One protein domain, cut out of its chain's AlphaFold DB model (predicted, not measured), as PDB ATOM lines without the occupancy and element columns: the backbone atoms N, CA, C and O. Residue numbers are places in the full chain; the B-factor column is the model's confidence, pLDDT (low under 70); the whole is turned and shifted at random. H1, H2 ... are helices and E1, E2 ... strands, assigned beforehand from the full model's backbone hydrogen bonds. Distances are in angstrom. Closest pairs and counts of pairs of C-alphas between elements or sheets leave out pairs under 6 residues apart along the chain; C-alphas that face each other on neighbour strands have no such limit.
ATOM      1  N   ILE A 421     -31.741  62.561  52.093       61.34
ATOM      2  CA  ILE A 421     -31.233  63.927  52.051       61.34
ATOM      3  C   ILE A 421     -32.328  64.748  51.379       61.34
ATOM      4  O   ILE A 421     -32.474  64.700  50.160       61.34
ATOM      5  N   GLU A 422     -33.123  65.445  52.191       62.25
ATOM      6  CA  GLU A 422     -34.175  66.339  51.709       62.25
ATOM      7  C   GLU A 422     -33.600  67.294  50.660       62.25
ATOM      8  O   GLU A 422     -32.572  67.950  50.874       62.25
ATOM      9  N   SER A 423     -34.268  67.376  49.513       74.44
ATOM     10  CA  SER A 423     -33.970  68.416  48.538       74.44
ATOM     11  C   SER A 423     -34.236  69.795  49.160       74.44
ATOM     12  O   SER A 423     -35.091  69.918  50.043       74.44
ATOM     13  N   PRO A 424     -33.571  70.869  48.691       73.38
ATOM     14  CA  PRO A 424     -33.843  72.219  49.185       73.38
ATOM     15  C   PRO A 424     -35.330  72.599  49.118       73.38
ATOM     16  O   PRO A 424     -35.820  73.323  49.980       73.38
ATOM     17  N   LEU A 425     -36.056  72.066  48.127       81.38
ATOM     18  CA  LEU A 425     -37.493  72.266  47.967       81.38
ATOM     19  C   LEU A 425     -38.311  71.529  49.037       81.38
ATOM     20  O   LEU A 425     -39.198  72.122  49.638       81.38
ATOM     21  N   GLU A 426     -38.011  70.260  49.315       80.94
ATOM     22  CA  GLU A 426     -38.692  69.503  50.378       80.94
ATOM     23  C   GLU A 426     -38.405  70.090  51.759       80.94
ATOM     24  O   GLU A 426     -39.321  70.225  52.570       80.94
ATOM     25  N   ALA A 427     -37.159  70.503  52.007       79.56
ATOM     26  CA  ALA A 427     -36.775  71.189  53.233       79.56
ATOM     27  C   ALA A 427     -37.536  72.518  53.391       79.56
ATOM     28  O   ALA A 427     -38.037  72.813  54.479       79.56
ATOM     29  N   ALA A 428     -37.679  73.295  52.309       79.88
ATOM     30  CA  ALA A 428     -38.473  74.523  52.293       79.88
ATOM     31  C   ALA A 428     -39.967  74.247  52.535       79.88
ATOM     32  O   ALA A 428     -40.570  74.904  53.381       79.88
ATOM     33  N   ASN A 429     -40.545  73.238  51.879       84.75
ATOM     34  CA  ASN A 429     -41.947  72.851  52.049       84.75
ATOM     35  C   ASN A 429     -42.239  72.366  53.473       84.75
ATOM     36  O   ASN A 429     -43.193  72.821  54.101       84.75
ATOM     37  N   ARG A 430     -41.385  71.497  54.032       82.88
ATOM     38  CA  ARG A 430     -41.484  71.063  55.431       82.88
ATOM     39  C   ARG A 430     -41.425  72.260  56.372       82.88
ATOM     40  O   ARG A 430     -42.201  72.337  57.322       82.88
ATOM     41  N   MET A 431     -40.524  73.202  56.108       80.25
ATOM     42  CA  MET A 431     -40.386  74.402  56.924       80.25
ATOM     43  C   MET A 431     -41.602  75.328  56.823       80.25
ATOM     44  O   MET A 431     -42.052  75.847  57.847       80.25
ATOM     45  N   ALA A 432     -42.158  75.500  55.623       81.62
ATOM     46  CA  ALA A 432     -43.379  76.258  55.390       81.62
ATOM     47  C   ALA A 432     -44.555  75.644  56.161       81.62
ATOM     48  O   ALA A 432     -45.233  76.350  56.900       81.62
ATOM     49  N   ILE A 433     -44.728  74.320  56.101       84.38
ATOM     50  CA  ILE A 433     -45.761  73.600  56.861       84.38
ATOM     51  C   ILE A 433     -45.564  73.793  58.372       84.38
ATOM     52  O   ILE A 433     -46.490  74.197  59.076       84.38
ATOM     53  N   LEU A 434     -44.352  73.569  58.889       83.12
ATOM     54  CA  LEU A 434     -44.080  73.675  60.326       83.12
ATOM     55  C   LEU A 434     -44.274  75.101  60.870       83.12
ATOM     56  O   LEU A 434     -44.769  75.265  61.989       83.12
ATOM     57  N   THR A 435     -43.899  76.118  60.089       80.50
ATOM     58  CA  THR A 435     -43.930  77.529  60.506       80.50
ATOM     59  C   THR A 435     -45.298  78.170  60.270       80.50
ATOM     60  O   THR A 435     -45.821  78.824  61.170       80.50
ATOM     61  N   ALA A 436     -45.898  77.976  59.091       78.75
ATOM     62  CA  ALA A 436     -47.159  78.614  58.711       78.75
ATOM     63  C   ALA A 436     -48.387  77.824  59.192       78.75
ATOM     64  O   ALA A 436     -49.287  78.402  59.802       78.75
ATOM     65  N   GLN A 437     -48.408  76.502  58.973       79.81
ATOM     66  CA  GLN A 437     -49.583  75.667  59.260       79.81
ATOM     67  C   GLN A 437     -49.588  75.156  60.706       79.81
ATOM     68  O   GLN A 437     -50.566  75.338  61.426       79.81
ATOM     69  N   CYS A 438     -48.489  74.551  61.168       78.81
ATOM     70  CA  CYS A 438     -48.409  73.976  62.517       78.81
ATOM     71  C   CYS A 438     -48.039  75.002  63.602       78.81
ATOM     72  O   CYS A 438     -48.209  74.714  64.787       78.81
ATOM     73  N   ARG A 439     -47.529  76.181  63.207       79.31
ATOM     74  CA  ARG A 439     -47.123  77.295  64.089       79.31
ATOM     75  C   ARG A 439     -46.229  76.854  65.253       79.31
ATOM     76  O   ARG A 439     -46.352  77.345  66.377       79.31
ATOM     77  N   VAL A 440     -45.324  75.911  64.987       81.25
ATOM     78  CA  VAL A 440     -44.379  75.424  65.995       81.25
ATOM     79  C   VAL A 440     -43.337  76.521  66.253       81.25
ATOM     80  O   VAL A 440     -42.772  77.051  65.295       81.25
ATOM     81  N   PRO A 441     -43.043  76.880  67.517       74.06
ATOM     82  CA  PRO A 441     -41.993  77.844  67.820       74.06
ATOM     83  C   PRO A 441     -40.621  77.232  67.508       74.06
ATOM     84  O   PRO A 441     -40.101  76.406  68.257       74.06
ATOM     85  N   ILE A 442     -40.034  77.642  66.383       76.75
ATOM     86  CA  ILE A 442     -38.725  77.185  65.903       76.75
ATOM     87  C   ILE A 442     -37.735  78.347  65.994       76.75
ATOM     88  O   ILE A 442     -38.079  79.508  65.774       76.75
ATOM     89  N   ARG A 443     -36.479  78.048  66.335       76.81
ATOM     90  CA  ARG A 443     -35.416  79.058  66.347       76.81
ATOM     91  C   ARG A 443     -35.151  79.516  64.917       76.81
ATOM     92  O   ARG A 443     -34.867  78.689  64.055       76.81
ATOM     93  N   SER A 444     -35.149  80.826  64.681       74.38
ATOM     94  CA  SER A 444     -34.847  81.406  63.364       74.38
ATOM     95  C   SER A 444     -33.518  80.900  62.791       74.38
ATOM     96  O   SER A 444     -33.450  80.568  61.613       74.38
ATOM     97  N   TYR A 445     -32.492  80.738  63.631       79.12
ATOM     98  CA  TYR A 445     -31.207  80.149  63.239       79.12
ATOM     99  C   TYR A 445     -31.338  78.755  62.599       79.12
ATOM    100  O   TYR A 445     -30.700  78.475  61.586       79.12
ATOM    101  N   ASP A 446     -32.176  77.884  63.169       77.62
ATOM    102  CA  ASP A 446     -32.356  76.525  62.656       77.62
ATOM    103  C   ASP A 446     -33.068  76.537  61.294       77.62
ATOM    104  O   ASP A 446     -32.748  75.708  60.443       77.62
ATOM    105  N   VAL A 447     -33.953  77.514  61.053       78.69
ATOM    106  CA  VAL A 447     -34.626  77.727  59.761       78.69
ATOM    107  C   VAL A 447     -33.615  78.065  58.669       78.69
ATOM    108  O   VAL A 447     -33.538  77.340  57.680       78.69
ATOM    109  N   TYR A 448     -32.794  79.102  58.882       79.75
ATOM    110  CA  TYR A 448     -31.752  79.527  57.938       79.75
ATOM    111  C   TYR A 448     -30.739  78.409  57.658       79.75
ATOM    112  O   TYR A 448     -30.405  78.146  56.503       79.75
ATOM    113  N   ARG A 449     -30.326  77.665  58.694       78.00
ATOM    114  CA  ARG A 449     -29.420  76.520  58.534       78.00
ATOM    115  C   ARG A 449     -30.026  75.405  57.678       78.00
ATOM    116  O   ARG A 449     -29.313  74.840  56.855       78.00
ATOM    117  N   ILE A 450     -31.300  75.064  57.883       74.38
ATOM    118  CA  ILE A 450     -31.971  73.972  57.156       74.38
ATOM    119  C   ILE A 450     -32.160  74.323  55.675       74.38
ATOM    120  O   ILE A 450     -31.916  73.475  54.823       74.38
ATOM    121  N   ILE A 451     -32.530  75.566  55.362       76.31
ATOM    122  CA  ILE A 451     -32.684  76.037  53.973       76.31
ATOM    123  C   ILE A 451     -31.340  76.359  53.289       76.31
ATOM    124  O   ILE A 451     -31.314  76.654  52.097       76.31
ATOM    125  N   GLY A 452     -30.225  76.313  54.027       74.00
ATOM    126  CA  GLY A 452     -28.879  76.578  53.508       74.00
ATOM    127  C   GLY A 452     -28.551  78.061  53.297       74.00
ATOM    128  O   GLY A 452     -27.609  78.375  52.572       74.00
ATOM    129  N   LEU A 453     -29.303  78.974  53.920       80.75
ATOM    130  CA  LEU A 453     -29.067  80.418  53.859       80.75
ATOM    131  C   LEU A 453     -28.399  80.921  55.143       80.75
ATOM    132  O   LEU A 453     -28.511  80.324  56.212       80.75
ATOM    133  N   SER A 454     -27.695  82.046  55.045       78.50
ATOM    134  CA  SER A 454     -27.173  82.739  56.226       78.50
ATOM    135  C   SER A 454     -28.234  83.677  56.790       78.50
ATOM    136  O   SER A 454     -28.990  84.285  56.034       78.50
ATOM    137  N   GLN A 455     -28.296  83.790  58.117       80.44
ATOM    138  CA  GLN A 455     -29.186  84.750  58.759       80.44
ATOM    139  C   GLN A 455     -28.709  86.177  58.435       80.44
ATOM    140  O   GLN A 455     -27.526  86.455  58.655       80.44
ATOM    141  N   PRO A 456     -29.589  87.067  57.942       79.88
ATOM    142  CA  PRO A 456     -29.200  88.430  57.611       79.88
ATOM    143  C   PRO A 456     -28.817  89.206  58.872       79.88
ATOM    144  O   PRO A 456     -29.492  89.110  59.906       79.88
ATOM    145  N   GLN A 457     -27.737  89.978  58.788       77.56
ATOM    146  CA  GLN A 457     -27.312  90.867  59.868       77.56
ATOM    147  C   GLN A 457     -28.079  92.197  59.827       77.56
ATOM    148  O   GLN A 457     -28.540  92.618  58.763       77.56
ATOM    149  N   PRO A 458     -28.215  92.898  60.969       70.12
ATOM    150  CA  PRO A 458     -28.811  94.228  60.990       70.12
ATOM    151  C   PRO A 458     -28.100  95.179  60.013       70.12
ATOM    152  O   PRO A 458     -26.885  95.348  60.070       70.12
ATOM    153  N   GLY A 459     -28.865  95.803  59.117       66.44
ATOM    154  CA  GLY A 459     -28.378  96.732  58.094       66.44
ATOM    155  C   GLY A 459     -28.137  96.135  56.702       66.44
ATOM    156  O   GLY A 459     -27.925  96.914  55.769       66.44
ATOM    157  N   GLU A 460     -28.205  94.810  56.532       73.25
ATOM    158  CA  GLU A 460     -28.073  94.149  55.223       73.25
ATOM    159  C   GLU A 460     -29.332  94.322  54.361       73.25
ATOM    160  O   GLU A 460     -30.450  94.411  54.875       73.25
ATOM    161  N   GLU A 461     -29.158  94.388  53.038       73.88
ATOM    162  CA  GLU A 461     -30.279  94.439  52.095       73.88
ATOM    163  C   GLU A 461     -30.937  93.058  51.994       73.88
ATOM    164  O   GLU A 461     -30.313  92.078  51.590       73.88
ATOM    165  N   VAL A 462     -32.208  92.985  52.381       78.56
ATOM    166  CA  VAL A 462     -33.015  91.765  52.427       78.56
ATOM    167  C   VAL A 462     -34.268  91.931  51.582       78.56
ATOM    168  O   VAL A 462     -34.817  93.025  51.458       78.56
ATOM    169  N   ILE A 463     -34.745  90.829  51.007       74.06
ATOM    170  CA  ILE A 463     -36.020  90.794  50.292       74.06
ATOM    171  C   ILE A 463     -37.050  90.146  51.211       74.06
ATOM    172  O   ILE A 463     -36.940  88.967  51.543       74.06
ATOM    173  N   THR A 464     -38.064  90.911  51.605       72.31
ATOM    174  CA  THR A 464     -39.191  90.430  52.418       72.31
ATOM    175  C   THR A 464     -40.489  90.718  51.676       72.31
ATOM    176  O   THR A 464     -40.756  91.872  51.345       72.31
ATOM    177  N   GLY A 465     -41.285  89.688  51.371       70.12
ATOM    178  CA  GLY A 465     -42.552  89.855  50.642       70.12
ATOM    179  C   GLY A 465     -42.401  90.439  49.227       70.12
ATOM    180  O   GLY A 465     -43.288  91.144  48.764       70.12
ATOM    181  N   GLY A 466     -41.261  90.208  48.564       66.81
ATOM    182  CA  GLY A 466     -40.981  90.720  47.214       66.81
ATOM    183  C   GLY A 466     -40.465  92.163  47.150       66.81
ATOM    184  O   GLY A 466     -40.181  92.654  46.060       66.81
ATOM    185  N   VAL A 467     -40.285  92.834  48.294       66.56
ATOM    186  CA  VAL A 467     -39.761  94.207  48.381       66.56
ATOM    187  C   VAL A 467     -38.351  94.197  48.976       66.56
ATOM    188  O   VAL A 467     -38.101  93.518  49.972       66.56
ATOM    189  N   ILE A 468     -37.428  94.950  48.364       71.69
ATOM    190  CA  ILE A 468     -36.056  95.144  48.860       71.69
ATOM    191  C   ILE A 468     -36.093  96.156  50.013       71.69
ATOM    192  O   ILE A 468     -36.533  97.292  49.834       71.69
ATOM    193  N   GLY A 469     -35.617  95.757  51.191       74.25
ATOM    194  CA  GLY A 469     -35.504  96.599  52.382       74.25
ATOM    195  C   GLY A 469     -34.179  96.382  53.113       74.25
ATOM    196  O   GLY A 469     -33.394  95.516  52.744       74.25
ATOM    197  N   LYS A 470     -33.911  97.167  54.162       72.50
ATOM    198  CA  LYS A 470     -32.778  96.926  55.074       72.50
ATOM    199  C   LYS A 470     -33.248  96.135  56.288       72.50
ATOM    200  O   LYS A 470     -34.277  96.471  56.873       72.50
ATOM    201  N   GLN A 471     -32.480  95.129  56.693       64.94
ATOM    202  CA  GLN A 471     -32.763  94.328  57.878       64.94
ATOM    203  C   GLN A 471     -32.708  95.214  59.131       64.94
ATOM    204  O   GLN A 471     -31.653  95.736  59.487       64.94
ATOM    205  N   SER A 472     -33.840  95.394  59.807       58.03
ATOM    206  CA  SER A 472     -33.897  96.097  61.091       58.03
ATOM    207  C   SER A 472     -33.367  95.209  62.225       58.03
ATOM    208  O   SER A 472     -33.471  93.979  62.153       58.03
TER     209      SER A 472
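AT A GLANCE: This is residues 421 to 472 of the 598 residues of an uncharacterized protein of Verrucomicrobia bacterium ADurb.Bin118 (UniProt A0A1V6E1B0). Two small lobes are joined by a single strand of chain: a helical hairpin, in which H2 folds back beside the longer H1, and a small hairpin of two strands, E1 and E2. Residues 452 to 460 cross from one lobe to the other. The printed part has 52 residues, with the named elements in the order H1, H2, E1, E2; the two strands make one antiparallel sheet, order E1 - E2, and the class is mixed, helices and strands. The whole is only just loose, close to compact, with a radius of gyration of the C-alphas of 12.3 A and spans of 31 by 23 by 20 A.

HOW THE PARTS SIT: Start with H1, residues 424 to 437, and go on to H2, residues 444 to 451; the two touch, and their closest C-alphas, those of Ala 428 and Ile 451, are 6.2 A apart. They run opposite ways at a steep tilt of 35.0 degrees, only just past shallow, and form a helical hairpin. In H1 and H2 every O i to N i+4 pair is within hydrogen-bond range. Farther on, E1, residues 461 to 464, and E2, residues 467 to 470, form an antiparallel hairpin, with 137 degrees between their directions. Look there for N 462 and O 469 at 2.8 A, and N 469 and O 462 at 2.9 A, both within hydrogen-bond range. H1 is apart from E1 and E2, and H2 is apart from E2.

IN THESE COORDINATES: Find C-alpha 424 at (-33.843, 72.219, 49.185); from there H1 runs 19.0 A to C-alpha 437. H2 runs 11.0 A from C-alpha 444 at (-34.847, 81.406, 63.364) to C-alpha 451. E1 measures 9.8 A and E2 10.0 A, ending at C-alpha 470, (-32.778, 96.926, 55.074).

THE WHOLE: The C-alphas farthest apart, those of Ile 421 and Ser 472, are 33.5 A apart. The printed part has no cut; the link E1 to E2 is tight, and the links H1 to H2 and H2 to E1 are short. Mean pLDDT of the printed part is 75.8; look for values under 70 at residues 421 to 422, 459, 466 to 467 and 471 to 472 of this model.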